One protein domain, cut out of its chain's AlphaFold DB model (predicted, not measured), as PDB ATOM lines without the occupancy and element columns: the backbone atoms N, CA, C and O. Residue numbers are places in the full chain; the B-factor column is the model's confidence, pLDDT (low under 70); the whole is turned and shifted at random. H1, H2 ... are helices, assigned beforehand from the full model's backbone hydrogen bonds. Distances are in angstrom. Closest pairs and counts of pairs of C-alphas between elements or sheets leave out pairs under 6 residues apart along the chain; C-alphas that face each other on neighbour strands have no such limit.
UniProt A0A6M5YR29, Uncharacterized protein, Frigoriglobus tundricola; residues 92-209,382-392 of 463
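AT A GLANCE: This is residues 92 to 209 and 382 to 392 of the 463 residues of an uncharacterized protein of Frigoriglobus tundricola (UniProt A0A6M5YR29). With little regular structure, the model has one long helix, H4, as a spine, three short helices on one side of it and long loops around them. Residues 382 to 392 pass another side of H4. The 129 printed residues hold four named helices, H1 to H4 in order, no named strand; all helix, with 48 residues in them, under half. It is compact, radius of gyration of the C-alphas 15.1 A, spanning 40 by 34 by 29 A.

HOW THE PARTS SIT: H4, residues 183 to 209, is close to but not clearly touching H2, residues 121 to 126; closest C-alphas Phe 122 and Val 186, 7.0 A. H1, residues 99 to 105, touches H2, closest C-alphas Leu 100 and Gln 121, 5.3 A. Every O i to N i+4 pair is within hydrogen-bond range in H4; in H2 0 of 2, but 3 of 3 O i to N i+3.

IN THESE COORDINATES: H4 is 38.6 A long from first to last C-alpha, from C-alpha 183 at (195.740, 170.540, 131.743) to C-alpha 209 at (226.498, 164.925, 154.392). H3 is residues 128 to 135.

THE WHOLE: Residues 210 to 381 are not printed, a 23.4 A gap between C-alphas. The H3 to H4 link is long. Residues 143 to 146, 387 to 390 and 392 are under 70.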
ATOM      1  N   LEU A  92     207.414 165.949 147.869       84.75
ATOM      2  CA  LEU A  92     208.088 166.488 146.687       84.75
ATOM      3  C   LEU A  92     207.084 167.000 145.652       84.75
ATOM      4  O   LEU A  92     207.424 167.920 144.903       84.75
ATOM      5  N   PHE A  93     205.859 166.458 145.644       87.19
ATOM      6  CA  PHE A  93     204.781 166.779 144.705       87.19
ATOM      7  C   PHE A  93     203.991 168.036 145.101       87.19
ATOM      8  O   PHE A  93     202.766 168.083 145.012       87.19
ATOM      9  N   THR A  94     204.694 169.082 145.535       93.50
ATOM     10  CA  THR A  94     204.080 170.367 145.901       93.50
ATOM     11  C   THR A  94     203.993 171.316 144.714       93.50
ATOM     12  O   THR A  94     204.884 171.349 143.855       93.50
ATOM     13  N   TRP A  95     202.919 172.102 144.688       95.44
ATOM     14  CA  TRP A  95     202.654 173.106 143.657       95.44
ATOM     15  C   TRP A  95     203.463 174.387 143.884       95.44
ATOM     16  O   TRP A  95     203.706 174.730 145.052       95.44
ATOM     17  N   PRO A  96     203.827 175.119 142.807       95.88
ATOM     18  CA  PRO A  96     204.495 176.403 142.926       95.88
ATOM     19  C   PRO A  96     203.748 177.369 143.841       95.88
ATOM     20  O   PRO A  96     202.522 177.297 143.986       95.88
ATOM     21  N   ASN A  97     204.490 178.272 144.479       94.56
ATOM     22  CA  ASN A  97     203.921 179.192 145.459       94.56
ATOM     23  C   ASN A  97     203.107 180.325 144.803       94.56
ATOM     24  O   ASN A  97     203.587 181.445 144.657       94.56
ATOM     25  N   SER A  98     201.867 180.027 144.415       96.75
ATOM     26  CA  SER A  98     200.876 180.984 143.912       96.75
ATOM     27  C   SER A  98     199.501 180.663 144.491       96.75
ATOM     28  O   SER A  98     199.088 179.501 144.481       96.75
ATOM     29  N   ASP A  99     198.761 181.676 144.948       97.06
ATOM     30  CA  ASP A  99     197.434 181.509 145.557       97.06
ATOM     31  C   ASP A  99     196.469 180.720 144.655       97.06
ATOM     32  O   ASP A  99     195.741 179.837 145.120       97.06
ATOM     33  N   LEU A 100     196.513 180.978 143.342       97.19
ATOM     34  CA  LEU A 100     195.684 180.293 142.349       97.19
ATOM     35  C   LEU A 100     196.087 178.823 142.155       97.19
ATOM     36  O   LEU A 100     195.218 177.968 141.985       97.19
ATOM     37  N   LEU A 101     197.380 178.503 142.214       96.75
ATOM     38  CA  LEU A 101     197.853 177.115 142.136       96.75
ATOM     39  C   LEU A 101     197.603 176.357 143.446       96.75
ATOM     40  O   LEU A 101     197.252 175.179 143.419       96.75
ATOM     41  N   LYS A 102     197.669 177.036 144.597       96.38
ATOM     42  CA  LYS A 102     197.289 176.469 145.900       96.38
ATOM     43  C   LYS A 102     195.796 176.138 145.985       96.38
ATOM     44  O   LYS A 102     195.405 175.229 146.717       96.38
ATOM     45  N   GLU A 103     194.931 176.820 145.233       96.06
ATOM     46  CA  GLU A 103     193.529 176.403 145.059       96.06
ATOM     47  C   GLU A 103     193.400 175.046 144.354       96.06
ATOM     48  O   GLU A 103     192.521 174.265 144.720       96.06
ATOM     49  N   ILE A 104     194.265 174.753 143.379       95.88
ATOM     50  CA  ILE A 104     194.319 173.442 142.720       95.88
ATOM     51  C   ILE A 104     194.875 172.397 143.690       95.88
ATOM     52  O   ILE A 104     194.241 171.364 143.888       95.88
ATOM     53  N   GLU A 105     196.001 172.684 144.346       95.06
ATOM     54  CA  GLU A 105     196.651 171.769 145.294       95.06
ATOM     55  C   GLU A 105     195.707 171.318 146.415       95.06
ATOM     56  O   GLU A 105     195.625 170.128 146.711       95.06
ATOM     57  N   ARG A 106     194.923 172.241 146.989       95.12
ATOM     58  CA  ARG A 106     193.946 171.931 148.049       95.12
ATOM     59  C   ARG A 106     192.852 170.956 147.623       95.12
ATOM     60  O   ARG A 106     192.259 170.316 148.486       95.12
ATOM     61  N   LYS A 107     192.566 170.846 146.324       94.62
ATOM     62  CA  LYS A 107     191.612 169.858 145.798       94.62
ATOM     63  C   LYS A 107     192.223 168.461 145.683       94.62
ATOM     64  O   LYS A 107     191.475 167.516 145.474       94.62
ATOM     65  N   GLY A 108     193.545 168.336 145.815       92.44
ATOM     66  CA  GLY A 108     194.274 167.072 145.734       92.44
ATOM     67  C   GLY A 108     194.063 166.302 144.427       92.44
ATOM     68  O   GLY A 108     193.816 165.099 144.511       92.44
ATOM     69  N   PRO A 109     194.116 166.945 143.238       92.00
ATOM     70  CA  PRO A 109     193.904 166.233 141.985       92.00
ATOM     71  C   PRO A 109     194.984 165.168 141.791       92.00
ATOM     72  O   PRO A 109     196.162 165.395 142.090       92.00
ATOM     73  N   LYS A 110     194.593 164.007 141.270       87.44
ATOM     74  CA  LYS A 110     195.533 162.932 140.936       87.44
ATOM     75  C   LYS A 110     196.164 163.209 139.575       87.44
ATOM     76  O   LYS A 110     195.554 163.826 138.705       87.44
ATOM     77  N   PHE A 111     197.394 162.738 139.378       85.38
ATOM     78  CA  PHE A 111     198.124 162.954 138.129       85.38
ATOM     79  C   PHE A 111     197.316 162.484 136.908       85.38
ATOM     80  O   PHE A 111     196.846 161.345 136.872       85.38
ATOM     81  N   GLY A 112     197.175 163.358 135.907       83.38
ATOM     82  CA  GLY A 112     196.393 163.111 134.691       83.38
ATOM     83  C   GLY A 112     194.900 163.442 134.801       83.38
ATOM     84  O   GLY A 112     194.199 163.393 133.794       83.38
ATOM     85  N   GLU A 113     194.382 163.807 135.978       89.38
ATOM     86  CA  GLU A 113     192.999 164.285 136.092       89.38
ATOM     87  C   GLU A 113     192.835 165.681 135.463       89.38
ATOM     88  O   GLU A 113     193.765 166.494 135.514       89.38
ATOM     89  N   PRO A 114     191.658 166.006 134.894       93.19
ATOM     90  CA  PRO A 114     191.374 167.348 134.406       93.19
ATOM     91  C   PRO A 114     191.525 168.399 135.512       93.19
ATOM     92  O   PRO A 114     190.829 168.370 136.528       93.19
ATOM     93  N   LEU A 115     192.419 169.361 135.299       95.25
ATOM     94  CA  LEU A 115     192.687 170.434 136.247       95.25
ATOM     95  C   LEU A 115     191.709 171.607 136.046       95.25
ATOM     96  O   LEU A 115     191.439 172.007 134.909       95.25
ATOM     97  N   PRO A 116     191.188 172.213 137.129       95.19
ATOM     98  CA  PRO A 116     190.308 173.367 137.013       95.19
ATOM     99  C   PRO A 116     191.101 174.618 136.606       95.19
ATOM    100  O   PRO A 116     192.046 175.001 137.292       95.19
ATOM    101  N   ASN A 117     190.661 175.292 135.540       96.12
ATOM    102  CA  ASN A 117     191.251 176.549 135.057       96.12
ATOM    103  C   ASN A 117     190.228 177.703 134.984       96.12
ATOM    104  O   ASN A 117     190.155 178.441 134.007       96.12
ATOM    105  N   THR A 118     189.363 177.829 135.991       95.19
ATOM    106  CA  THR A 118     188.254 178.803 135.991       95.19
ATOM    107  C   THR A 118     188.684 180.262 136.157       95.19
ATOM    108  O   THR A 118     187.904 181.158 135.852       95.19
ATOM    109  N   ARG A 119     189.892 180.515 136.669       95.62
ATOM    110  CA  ARG A 119     190.407 181.849 137.026       95.62
ATOM    111  C   ARG A 119     191.755 182.156 136.369       95.62
ATOM    112  O   ARG A 119     192.450 183.055 136.826       95.62
ATOM    113  N   GLY A 120     192.131 181.404 135.334       95.56
ATOM    114  CA  GLY A 120     193.447 181.532 134.703       95.56
ATOM    115  C   GLY A 120     194.577 180.957 135.559       95.56
ATOM    116  O   GLY A 120     195.697 181.448 135.504       95.56
ATOM    117  N   GLN A 121     194.309 179.915 136.354       96.69
ATOM    118  CA  GLN A 121     195.327 179.221 137.147       96.69
ATOM    119  C   GLN A 121     196.526 178.787 136.292       96.69
ATOM    120  O   GLN A 121     197.663 178.849 136.746       96.69
ATOM    121  N   PHE A 122     196.294 178.360 135.050       96.19
ATOM    122  CA  PHE A 122     197.379 177.899 134.184       96.19
ATOM    123  C   PHE A 122     198.293 179.042 133.723       96.19
ATOM    124  O   PHE A 122     199.475 178.809 133.475       96.19
ATOM    125  N   ASP A 123     197.788 180.279 133.669       95.38
ATOM    126  CA  ASP A 123     198.583 181.456 133.304       95.38
ATOM    127  C   ASP A 123     199.637 181.805 134.363       95.38
ATOM    128  O   ASP A 123     200.617 182.477 134.044       95.38
ATOM    129  N   GLU A 124     199.506 181.296 135.593       96.06
ATOM    130  CA  GLU A 124     200.528 181.435 136.637       96.06
ATOM    131  C   GLU A 124     201.876 180.849 136.205       96.06
ATOM    132  O   GLU A 124     202.918 181.422 136.510       96.06
ATOM    133  N   PHE A 125     201.885 179.774 135.410       94.38
ATOM    134  CA  PHE A 125     203.128 179.178 134.905       94.38
ATOM    135  C   PHE A 125     203.867 180.063 133.892       94.38
ATOM    136  O   PHE A 125     205.040 179.827 133.611       94.38
ATOM    137  N   ARG A 126     203.210 181.090 133.342       93.75
ATOM    138  CA  ARG A 126     203.848 182.083 132.460       93.75
ATOM    139  C   ARG A 126     204.575 183.165 133.243       93.75
ATOM    140  O   ARG A 126     205.393 183.885 132.675       93.75
ATOM    141  N   LYS A 127     204.252 183.318 134.526       93.19
ATOM    142  CA  LYS A 127     204.823 184.360 135.362       93.19
ATOM    143  C   LYS A 127     206.165 183.890 135.911       93.19
ATOM    144  O   LYS A 127     206.264 182.842 136.548       93.19
ATOM    145  N   ALA A 128     207.215 184.660 135.641       90.06
ATOM    146  CA  ALA A 128     208.572 184.302 136.047       90.06
ATOM    147  C   ALA A 128     208.727 184.243 137.580       90.06
ATOM    148  O   ALA A 128     209.434 183.382 138.095       90.06
ATOM    149  N   ASP A 129     208.024 185.107 138.312       90.19
ATOM    150  CA  ASP A 129     207.978 185.142 139.779       90.19
ATOM    151  C   ASP A 129     207.272 183.932 140.412       90.19
ATOM    152  O   ASP A 129     207.434 183.705 141.607       90.19
ATOM    153  N   VAL A 130     206.551 183.131 139.623       92.75
ATOM    154  CA  VAL A 130     205.964 181.861 140.067       92.75
ATOM    155  C   VAL A 130     206.789 180.689 139.545       92.75
ATOM    156  O   VAL A 130     207.324 179.908 140.326       92.75
ATOM    157  N   TYR A 131     206.924 180.560 138.224       92.75
ATOM    158  CA  TYR A 131     207.541 179.382 137.616       92.75
ATOM    159  C   TYR A 131     209.069 179.385 137.709       92.75
ATOM    160  O   TYR A 131     209.656 178.396 138.144       92.75
ATOM    161  N   GLU A 132     209.739 180.480 137.335       92.88
ATOM    162  CA  GLU A 132     211.204 180.530 137.428       92.88
ATOM    163  C   GLU A 132     211.683 180.619 138.881       92.88
ATOM    164  O   GLU A 132     212.780 180.144 139.179       92.88
ATOM    165  N   TYR A 133     210.861 181.155 139.788       94.12
ATOM    166  CA  TYR A 133     211.158 181.212 141.222       94.12
ATOM    167  C   TYR A 133     211.371 179.820 141.834       94.12
ATOM    168  O   TYR A 133     212.242 179.651 142.688       94.12
ATOM    169  N   GLU A 134     210.656 178.797 141.348       94.94
ATOM    170  CA  GLU A 134     210.878 177.402 141.758       94.94
ATOM    171  C   GLU A 134     212.303 176.926 141.455       94.94
ATOM    172  O   GLU A 134     212.879 176.145 142.217       94.94
ATOM    173  N   PHE A 135     212.895 177.413 140.363       95.62
ATOM    174  CA  PHE A 135     214.276 177.118 139.993       95.62
ATOM    175  C   PHE A 135     215.253 177.995 140.762       95.62
ATOM    176  O   PHE A 135     216.208 177.478 141.338       95.62
ATOM    177  N   SER A 136     215.019 179.304 140.783       94.81
ATOM    178  CA  SER A 136     215.923 180.285 141.372       94.81
ATOM    179  C   SER A 136     215.160 181.513 141.842       94.81
ATOM    180  O   SER A 136     214.555 182.217 141.034       94.81
ATOM    181  N   SER A 137     215.292 181.854 143.120       92.50
ATOM    182  CA  SER A 137     214.760 183.103 143.673       92.50
ATOM    183  C   SER A 137     215.698 184.293 143.446       92.50
ATOM    184  O   SER A 137     215.363 185.424 143.795       92.50
ATOM    185  N   ILE A 138     216.906 184.048 142.928       85.69
ATOM    186  CA  ILE A 138     217.900 185.089 142.669       85.69
ATOM    187  C   ILE A 138     217.531 185.818 141.365       85.69
ATOM    188  O   ILE A 138     217.451 185.182 140.305       85.69
ATOM    189  N   PRO A 139     217.309 187.146 141.398       79.19
ATOM    190  CA  PRO A 139     216.936 187.900 140.209       79.19
ATOM    191  C   PRO A 139     218.082 187.920 139.191       79.19
ATOM    192  O   PRO A 139     219.204 188.302 139.510       79.19
ATOM    193  N   LYS A 140     217.784 187.573 137.932       74.81
ATOM    194  CA  LYS A 140     218.773 187.486 136.837       74.81
ATOM    195  C   LYS A 140     219.552 188.788 136.602       74.81
ATOM    196  O   LYS A 140     220.734 188.740 136.285       74.81
ATOM    197  N   ASN A 141     218.872 189.927 136.737       77.19
ATOM    198  CA  ASN A 141     219.414 191.264 136.469       77.19
ATOM    199  C   ASN A 141     219.405 192.159 137.720       77.19
ATOM    200  O   ASN A 141     219.553 193.374 137.610       77.19
ATOM    201  N   GLY A 142     219.143 191.581 138.894       71.19
ATOM    202  CA  GLY A 142     219.140 192.329 140.144       71.19
ATOM    203  C   GLY A 142     220.545 192.429 140.739       71.19
ATOM    204  O   GLY A 142     221.431 191.657 140.361       71.19
ATOM    205  N   PRO A 143     220.766 193.347 141.694       69.56
ATOM    206  CA  PRO A 143     221.936 193.261 142.555       69.56
ATOM    207  C   PRO A 143     221.982 191.866 143.206       69.56
ATOM    208  O   PRO A 143     220.921 191.293 143.475       69.56
ATOM    209  N   PRO A 144     223.180 191.297 143.437       67.44
ATOM    210  CA  PRO A 144     223.316 189.975 144.034       67.44
ATOM    211  C   PRO A 144     222.520 189.931 145.338       67.44
ATOM    212  O   PRO A 144     222.789 190.695 146.265       67.44
ATOM    213  N   ALA A 145     221.493 189.077 145.377       69.19
ATOM    214  CA  ALA A 145     220.663 188.936 146.559       69.19
ATOM    215  C   ALA A 145     221.553 188.487 147.733       69.19
ATOM    216  O   ALA A 145     222.396 187.602 147.553       69.19
ATOM    217  N   PRO A 146     221.402 189.075 148.931       58.72
ATOM    218  CA  PRO A 146     222.158 188.668 150.105       58.72
ATOM    219  C   PRO A 146     221.622 187.322 150.607       58.72
ATOM    220  O   PRO A 146     220.796 187.263 151.512       58.72
ATOM    221  N   GLY A 147     222.043 186.222 149.988       76.62
ATOM    222  CA  GLY A 147     221.674 184.883 150.431       76.62
ATOM    223  C   GLY A 147     221.780 183.816 149.343       76.62
ATOM    224  O   GLY A 147     221.868 184.136 148.159       76.62
ATOM    225  N   PRO A 148     221.745 182.533 149.736       79.44
ATOM    226  CA  PRO A 148     221.904 181.392 148.838       79.44
ATOM    227  C   PRO A 148     220.650 181.091 148.002       79.44
ATOM    228  O   PRO A 148     220.489 179.953 147.595       79.44
ATOM    229  N   GLY A 149     219.756 182.067 147.790       90.06
ATOM    230  CA  GLY A 149     218.443 181.869 147.169       90.06
ATOM    231  C   GLY A 149     217.564 180.817 147.871       90.06
ATOM    232  O   GLY A 149     217.934 180.238 148.893       90.06
ATOM    233  N   THR A 150     216.356 180.597 147.361       92.88
ATOM    234  CA  THR A 150     215.401 179.611 147.899       92.88
ATOM    235  C   THR A 150     214.920 178.607 146.856       92.88
ATOM    236  O   THR A 150     214.318 177.600 147.252       92.88
ATOM    237  N   GLY A 151     215.213 178.830 145.571       94.38
ATOM    238  CA  GLY A 151     214.859 177.931 144.476       94.38
ATOM    239  C   GLY A 151     215.689 176.646 144.489       94.38
ATOM    240  O   GLY A 151     216.743 176.567 145.127       94.38
ATOM    241  N   MET A 152     215.224 175.600 143.802       95.50
ATOM    242  CA  MET A 152     215.896 174.290 143.808       95.50
ATOM    243  C   MET A 152     217.338 174.343 143.275       95.50
ATOM    244  O   MET A 152     218.188 173.604 143.769       95.50
ATOM    245  N   ALA A 153     217.630 175.223 142.311       96.25
ATOM    246  CA  ALA A 153     218.976 175.422 141.781       96.25
ATOM    247  C   ALA A 153     219.862 176.215 142.750       96.25
ATOM    248  O   ALA A 153     221.061 175.956 142.830       96.25
ATOM    249  N   ASP A 154     219.286 177.138 143.521       95.62
ATOM    250  CA  ASP A 154     220.049 177.910 144.504       95.62
ATOM    251  C   ASP A 154     220.457 177.027 145.696       95.62
ATOM    252  O   ASP A 154     221.582 177.086 146.192       95.62
ATOM    253  N   ARG A 155     219.571 176.104 146.095       95.19
ATOM    254  CA  ARG A 155     219.785 175.165 147.209       95.19
ATOM    255  C   ARG A 155     220.932 174.174 147.001       95.19
ATOM    256  O   ARG A 155     221.382 173.589 147.980       95.19
ATOM    257  N   VAL A 156     221.382 173.947 145.765       96.38
ATOM    258  CA  VAL A 156     222.543 173.077 145.487       96.38
ATOM    259  C   VAL A 156     223.869 173.832 145.480       96.38
ATOM    260  O   VAL A 156     224.919 173.206 145.292       96.38
ATOM    261  N   ALA A 157     223.854 175.151 145.699       95.25
ATOM    262  CA  ALA A 157     225.069 175.935 145.856       95.25
ATOM    263  C   ALA A 157     225.983 175.301 146.929       95.25
ATOM    264  O   ALA A 157     225.499 174.833 147.961       95.25
ATOM    265  N   PRO A 158     227.305 175.253 146.696       96.31
ATOM    266  CA  PRO A 158     228.054 175.945 145.639       96.31
ATOM    267  C   PRO A 158     228.232 175.135 144.336       96.31
ATOM    268  O   PRO A 158     229.074 175.498 143.513       96.31
ATOM    269  N   THR A 159     227.482 174.043 144.135       97.38
ATOM    270  CA  THR A 159     227.495 173.274 142.876       97.38
ATOM    271  C   THR A 159     227.161 174.189 141.703       97.38
ATOM    272  O   THR A 159     226.158 174.900 141.723       97.38
ATOM    273  N   GLN A 160     227.992 174.174 140.666       96.56
ATOM    274  CA  GLN A 160     227.808 175.018 139.492       96.56
ATOM    275  C   GLN A 160     226.963 174.325 138.420       96.56
ATOM    276  O   GLN A 160     226.926 173.103 138.305       96.56
ATOM    277  N   PHE A 161     226.345 175.117 137.556       97.00
ATOM    278  CA  PHE A 161     225.763 174.630 136.310       97.00
ATOM    279  C   PHE A 161     226.704 174.983 135.159       97.00
ATOM    280  O   PHE A 161     227.348 176.040 135.174       97.00
ATOM    281  N   LYS A 162     226.809 174.111 134.151       96.69
ATOM    282  CA  LYS A 162     227.517 174.444 132.906       96.69
ATOM    283  C   LYS A 162     226.989 175.768 132.347       96.69
ATOM    284  O   LYS A 162     225.840 176.126 132.551       96.69
ATOM    285  N   GLY A 163     227.868 176.568 131.746       94.25
ATOM    286  CA  GLY A 163     227.509 177.908 131.263       94.25
ATOM    287  C   GLY A 163     227.173 178.935 132.356       94.25
ATOM    288  O   GLY A 163     226.734 180.030 132.023       94.25
ATOM    289  N   GLY A 164     227.355 178.611 133.644       91.88
ATOM    290  CA  GLY A 164     227.106 179.530 134.760       91.88
ATOM    291  C   GLY A 164     225.625 179.807 135.033       91.88
ATOM    292  O   GLY A 164     225.308 180.666 135.850       91.88
ATOM    293  N   SER A 165     224.709 179.098 134.368       92.56
ATOM    294  CA  SER A 165     223.269 179.277 134.546       92.56
ATOM    295  C   SER A 165     222.546 177.942 134.533       92.56
ATOM    296  O   SER A 165     222.697 177.151 133.598       92.56
ATOM    297  N   TRP A 166     221.687 177.738 135.533       95.06
ATOM    298  CA  TRP A 166     220.817 176.569 135.626       95.06
ATOM    299  C   TRP A 166     219.934 176.401 134.385       95.06
ATOM    300  O   TRP A 166     219.687 175.271 133.985       95.06
ATOM    301  N   ARG A 167     219.545 177.493 133.704       94.38
ATOM    302  CA  ARG A 167     218.698 177.465 132.491       94.38
ATOM    303  C   ARG A 167     219.305 176.682 131.327       94.38
ATOM    304  O   ARG A 167     218.575 176.258 130.442       94.38
ATOM    305  N   SER A 168     220.628 176.524 131.303       93.94
ATOM    306  CA  SER A 168     221.323 175.786 130.240       93.94
ATOM    307  C   SER A 168     221.413 174.278 130.492       93.94
ATOM    308  O   SER A 168     221.840 173.532 129.613       93.94
ATOM    309  N   VAL A 169     221.033 173.836 131.693       95.38
ATOM    310  CA  VAL A 169     221.165 172.449 132.153       95.38
ATOM    311  C   VAL A 169     219.805 171.884 132.530       95.38
ATOM    312  O   VAL A 169     219.462 170.787 132.108       95.38
ATOM    313  N   LEU A 170     219.049 172.633 133.330       95.38
ATOM    314  CA  LEU A 170     217.720 172.282 133.801       95.38
ATOM    315  C   LEU A 170     216.680 172.556 132.719       95.38
ATOM    316  O   LEU A 170     216.723 173.564 132.004       95.38
ATOM    317  N   ARG A 171     215.707 171.654 132.633       92.50
ATOM    318  CA  ARG A 171     214.602 171.760 131.694       92.50
ATOM    319  C   ARG A 171     213.563 172.711 132.272       92.50
ATOM    320  O   ARG A 171     212.909 172.402 133.263       92.50
ATOM    321  N   HIS A 172     213.396 173.850 131.624       91.31
ATOM    322  CA  HIS A 172     212.336 174.801 131.931       91.31
ATOM    323  C   HIS A 172     211.590 175.157 130.647       91.31
ATOM    324  O   HIS A 172     212.148 175.071 129.549       91.31
ATOM    325  N   VAL A 173     210.324 175.534 130.776       87.50
ATOM    326  CA  VAL A 173     209.544 176.095 129.671       87.50
ATOM    327  C   VAL A 173     209.851 177.584 129.592       87.50
ATOM    328  O   VAL A 173     209.378 178.359 130.418       87.50
ATOM    329  N   SER A 174     210.674 177.984 128.624       79.56
ATOM    330  CA  SER A 174     210.997 179.398 128.412       79.56
ATOM    331  C   SER A 174     209.828 180.165 127.800       79.56
ATOM    332  O   SER A 174     209.611 181.327 128.123       79.56
ATOM    333  N   GLU A 175     209.080 179.516 126.905       84.19
ATOM    334  CA  GLU A 175     207.951 180.105 126.195       84.19
ATOM    335  C   GLU A 175     206.873 179.047 125.957       84.19
ATOM    336  O   GLU A 175     207.165 177.896 125.628       84.19
ATOM    337  N   PHE A 176     205.614 179.453 126.102       81.94
ATOM    338  CA  PHE A 176     204.462 178.632 125.753       81.94
ATOM    339  C   PHE A 176     204.020 179.003 124.336       81.94
ATOM    340  O   PHE A 176     203.479 180.095 124.153       81.94
ATOM    341  N   PRO A 177     204.227 178.140 123.323       80.56
ATOM    342  CA  PRO A 177     203.906 178.487 121.938       80.56
ATOM    343  C   PRO A 177     202.394 178.623 121.700       80.56
ATOM    344  O   PRO A 177     201.965 179.301 120.768       80.56
ATOM    345  N   GLN A 178     201.579 177.972 122.530       83.31
ATOM    346  CA  GLN A 178     200.125 177.996 122.439       83.31
ATOM    347  C   GLN A 178     199.530 179.131 123.282       83.31
ATOM    348  O   GLN A 178     199.992 179.422 124.388       83.31
ATOM    349  N   VAL A 179     198.449 179.736 122.772       84.44
ATOM    350  CA  VAL A 179     197.720 180.825 123.451       84.44
ATOM    351  C   VAL A 179     197.104 180.354 124.767       84.44
ATOM    352  O   VAL A 179     197.101 181.108 125.737       84.44
ATOM    353  N   ASN A 180     196.666 179.096 124.841       90.69
ATOM    354  CA  ASN A 180     196.091 178.501 126.043       90.69
ATOM    355  C   ASN A 180     196.928 177.297 126.462       90.69
ATOM    356  O   ASN A 180     197.171 176.410 125.649       90.69
ATOM    357  N   ILE A 181     197.347 177.282 127.723       92.94
ATOM    358  CA  ILE A 181     198.001 176.123 128.329       92.94
ATOM    359  C   ILE A 181     196.921 175.065 128.596       92.94
ATOM    360  O   ILE A 181     195.819 175.410 129.026       92.94
ATOM    361  N   THR A 182     197.197 173.794 128.321       93.00
ATOM    362  CA  THR A 182     196.268 172.687 128.602       93.00
ATOM    363  C   THR A 182     196.545 172.045 129.963       93.00
ATOM    364  O   THR A 182     197.633 172.177 130.523       93.00
ATOM    365  N   SER A 183     195.568 171.305 130.498       94.00
ATOM    366  CA  SER A 183     195.740 170.540 131.743       94.00
ATOM    367  C   SER A 183     196.915 169.560 131.658       94.00
ATOM    368  O   SER A 183     197.712 169.465 132.588       94.00
ATOM    369  N   ASP A 184     197.060 168.869 130.525       90.88
ATOM    370  CA  ASP A 184     198.149 167.911 130.307       90.88
ATOM    371  C   ASP A 184     199.515 168.601 130.282       90.88
ATOM    372  O   ASP A 184     200.478 168.104 130.863       90.88
ATOM    373  N   GLN A 185     199.605 169.792 129.683       91.12
ATOM    374  CA  GLN A 185     200.834 170.586 129.718       91.12
ATOM    375  C   GLN A 185     201.209 170.997 131.142       91.12
ATOM    376  O   GLN A 185     202.386 170.927 131.490       91.12
ATOM    377  N   VAL A 186     200.234 171.388 131.971       93.81
ATOM    378  CA  VAL A 186     200.484 171.690 133.387       93.81
ATOM    379  C   VAL A 186     201.010 170.456 134.114       93.81
ATOM    380  O   VAL A 186     202.024 170.562 134.801       93.81
ATOM    381  N   TRP A 187     200.401 169.283 133.920       93.62
ATOM    382  CA  TRP A 187     200.891 168.038 134.521       93.62
ATOM    383  C   TRP A 187     202.335 167.718 134.129       93.62
ATOM    384  O   TRP A 187     203.146 167.423 135.003       93.62
ATOM    385  N   LEU A 188     202.678 167.839 132.846       91.19
ATOM    386  CA  LEU A 188     204.036 167.586 132.354       91.19
ATOM    387  C   LEU A 188     205.058 168.603 132.893       91.19
ATOM    388  O   LEU A 188     206.212 168.262 133.144       91.19
ATOM    389  N   ILE A 189     204.656 169.860 133.092       92.56
ATOM    390  CA  ILE A 189     205.514 170.890 133.702       92.56
ATOM    391  C   ILE A 189     205.746 170.606 135.183       92.56
ATOM    392  O   ILE A 189     206.871 170.736 135.666       92.56
ATOM    393  N   MET A 190     204.690 170.219 135.891       94.56
ATOM    394  CA  MET A 190     204.769 169.823 137.291       94.56
ATOM    395  C   MET A 190     205.674 168.603 137.462       94.56
ATOM    396  O   MET A 190     206.560 168.626 138.312       94.56
ATOM    397  N   GLU A 191     205.533 167.591 136.602       92.38
ATOM    398  CA  GLU A 191     206.421 166.427 136.563       92.38
ATOM    399  C   GLU A 191     207.889 166.838 136.379       92.38
ATOM    400  O   GLU A 191     208.737 166.446 137.185       92.38
ATOM    401  N   ASP A 192     208.187 167.686 135.387       92.94
ATOM    402  CA  ASP A 192     209.538 168.213 135.165       92.94
ATOM    403  C   ASP A 192     210.084 168.918 136.426       92.94
ATOM    404  O   ASP A 192     211.246 168.706 136.784       92.94
ATOM    405  N   ILE A 193     209.286 169.753 137.110       94.44
ATOM    406  CA  ILE A 193     209.694 170.426 138.358       94.44
ATOM    407  C   ILE A 193     210.001 169.391 139.441       94.44
ATOM    408  O   ILE A 193     211.041 169.475 140.096       94.44
ATOM    409  N   TRP A 194     209.116 168.420 139.650       94.31
ATOM    410  CA  TRP A 194     209.238 167.447 140.733       94.31
ATOM    411  C   TRP A 194     210.444 166.532 140.562       94.31
ATOM    412  O   TRP A 194     211.202 166.327 141.515       94.31
ATOM    413  N   VAL A 195     210.672 166.037 139.345       93.06
ATOM    414  CA  VAL A 195     211.840 165.209 139.021       93.06
ATOM    415  C   VAL A 195     213.127 166.001 139.246       93.06
ATOM    416  O   VAL A 195     214.043 165.517 139.917       93.06
ATOM    417  N   GLN A 196     213.191 167.242 138.757       95.31
ATOM    418  CA  GLN A 196     214.366 168.103 138.924       95.31
ATOM    419  C   GLN A 196     214.623 168.460 140.385       95.31
ATOM    420  O   GLN A 196     215.762 168.375 140.846       95.31
ATOM    421  N   ARG A 197     213.571 168.789 141.138       94.88
ATOM    422  CA  ARG A 197     213.647 169.071 142.572       94.88
ATOM    423  C   ARG A 197     214.191 167.869 143.340       94.88
ATOM    424  O   ARG A 197     215.084 168.043 144.164       94.88
ATOM    425  N   SER A 198     213.696 166.665 143.049       94.00
ATOM    426  CA  SER A 198     214.157 165.427 143.686       94.00
ATOM    427  C   SER A 198     215.638 165.160 143.403       94.00
ATOM    428  O   SER A 198     216.427 164.950 144.328       94.00
ATOM    429  N   LEU A 199     216.052 165.272 142.137       95.44
ATOM    430  CA  LEU A 199     217.444 165.069 141.736       95.44
ATOM    431  C   LEU A 199     218.394 166.077 142.397       95.44
ATOM    432  O   LEU A 199     219.427 165.697 142.949       95.44
ATOM    433  N   LEU A 200     218.046 167.365 142.365       96.19
ATOM    434  CA  LEU A 200     218.849 168.418 142.988       96.19
ATOM    435  C   LEU A 200     218.871 168.281 144.516       96.19
ATOM    436  O   LEU A 200     219.907 168.514 145.133       96.19
ATOM    437  N   SER A 201     217.776 167.829 145.132       95.00
ATOM    438  CA  SER A 201     217.730 167.519 146.565       95.00
ATOM    439  C   SER A 201     218.710 166.404 146.939       95.00
ATOM    440  O   SER A 201     219.411 166.521 147.941       95.00
ATOM    441  N   ALA A 202     218.835 165.358 146.117       95.81
ATOM    442  CA  ALA A 202     219.822 164.302 146.340       95.81
ATOM    443  C   ALA A 202     221.266 164.832 146.252       95.81
ATOM    444  O   ALA A 202     222.089 164.529 147.114       95.81
ATOM    445  N   ILE A 203     221.566 165.681 145.260       96.75
ATOM    446  CA  ILE A 203     222.880 166.341 145.125       96.75
ATOM    447  C   ILE A 203     223.189 167.196 146.358       96.75
ATOM    448  O   ILE A 203     224.282 167.109 146.921       96.75
ATOM    449  N   ARG A 204     222.215 167.995 146.803       96.44
ATOM    450  CA  ARG A 204     222.329 168.791 148.024       96.44
ATOM    451  C   ARG A 204     222.606 167.907 149.237       96.44
ATOM    452  O   ARG A 204     223.528 168.214 149.980       96.44
ATOM    453  N   SER A 205     221.858 166.818 149.407       96.19
ATOM    454  CA  SER A 205     222.028 165.891 150.530       96.19
ATOM    455  C   SER A 205     223.445 165.325 150.586       96.19
ATOM    456  O   SER A 205     224.040 165.299 151.657       96.19
ATOM    457  N   VAL A 206     224.018 164.928 149.444       97.12
ATOM    458  CA  VAL A 206     225.409 164.443 149.376       97.12
ATOM    459  C   VAL A 206     226.394 165.535 149.796       97.12
ATOM    460  O   VAL A 206     227.339 165.269 150.539       97.12
ATOM    461  N   ASN A 207     226.188 166.771 149.338       97.00
ATOM    462  CA  ASN A 207     227.038 167.891 149.729       97.00
ATOM    463  C   ASN A 207     226.907 168.210 151.230       97.00
ATOM    464  O   ASN A 207     227.919 168.430 151.883       97.00
ATOM    465  N   GLU A 208     225.698 168.211 151.792       96.12
ATOM    466  CA  GLU A 208     225.465 168.450 153.225       96.12
ATOM    467  C   GLU A 208     226.067 167.336 154.095       96.12
ATOM    468  O   GLU A 208     226.734 167.625 155.088       96.12
ATOM    469  N   GLU A 209     225.913 166.074 153.695       95.94
ATOM    470  CA  GLU A 209     226.498 164.925 154.392       95.94
ATOM    471  C   GLU A 209     228.028 165.010 154.413       95.94
ATOM    472  O   GLU A 209     228.646 164.895 155.470       95.94
ATOM    473  N   ALA A 382     224.745 168.520 132.141       94.88
ATOM    474  CA  ALA A 382     223.523 168.285 131.399       94.88
ATOM    475  C   ALA A 382     222.536 167.526 132.286       94.88
ATOM    476  O   ALA A 382     222.942 166.669 133.074       94.88
ATOM    477  N   LEU A 383     221.249 167.807 132.107       93.38
ATOM    478  CA  LEU A 383     220.167 166.966 132.585       93.38
ATOM    479  C   LEU A 383     219.301 166.589 131.383       93.38
ATOM    480  O   LEU A 383     218.767 167.457 130.698       93.38
ATOM    481  N   VAL A 384     219.185 165.292 131.108       88.19
ATOM    482  CA  VAL A 384     218.424 164.784 129.962       88.19
ATOM    483  C   VAL A 384     217.202 164.043 130.487       88.19
ATOM    484  O   VAL A 384     217.336 162.986 131.099       88.19
ATOM    485  N   MET A 385     216.015 164.605 130.251       82.81
ATOM    486  CA  MET A 385     214.730 164.020 130.642       82.81
ATOM    487  C   MET A 385     213.906 163.730 129.387       82.81
ATOM    488  O   MET A 385     213.443 164.656 128.729       82.81
ATOM    489  N   GLY A 386     213.754 162.444 129.047       71.00
ATOM    490  CA  GLY A 386     213.063 161.998 127.831       71.00
ATOM    491  C   GLY A 386     213.800 162.359 126.529       71.00
ATOM    492  O   GLY A 386     214.503 163.360 126.436       71.00
ATOM    493  N   LYS A 387     213.675 161.522 125.490       59.38
ATOM    494  CA  LYS A 387     214.313 161.780 124.180       59.38
ATOM    495  C   LYS A 387     213.516 162.772 123.318       59.38
ATOM    496  O   LYS A 387     214.088 163.443 122.467       59.38
ATOM    497  N   THR A 388     212.210 162.856 123.544       67.94
ATOM    498  CA  THR A 388     211.264 163.722 122.830       67.94
ATOM    499  C   THR A 388     210.356 164.394 123.840       67.94
ATOM    500  O   THR A 388     209.876 163.743 124.767       67.94
ATOM    501  N   ASP A 389     210.136 165.694 123.668       68.31
ATOM    502  CA  ASP A 389     209.253 166.460 124.533       68.31
ATOM    503  C   ASP A 389     207.798 166.017 124.327       68.31
ATOM    504  O   ASP A 389     207.165 166.384 123.337       68.31
ATOM    505  N   SER A 390     207.262 165.236 125.268       68.88
ATOM    506  CA  SER A 390     205.867 164.785 125.232       68.88
ATOM    507  C   SER A 390     204.854 165.935 125.257       68.88
ATOM    508  O   SER A 390     203.703 165.712 124.906       68.88
ATOM    509  N   ARG A 391     205.260 167.172 125.591       71.12
ATOM    510  CA  ARG A 391     204.393 168.364 125.506       71.12
ATOM    511  C   ARG A 391     204.057 168.756 124.063       71.12
ATOM    512  O   ARG A 391     203.164 169.573 123.860       71.12
ATOM    513  N   ILE A 392     204.801 168.222 123.088       63.62
ATOM    514  CA  ILE A 392     204.679 168.520 121.650       63.62
ATOM    515  C   ILE A 392     204.245 167.264 120.855       63.62
ATOM    516  O   ILE A 392     203.974 167.353 119.662       63.62
TER     517      ILE A 392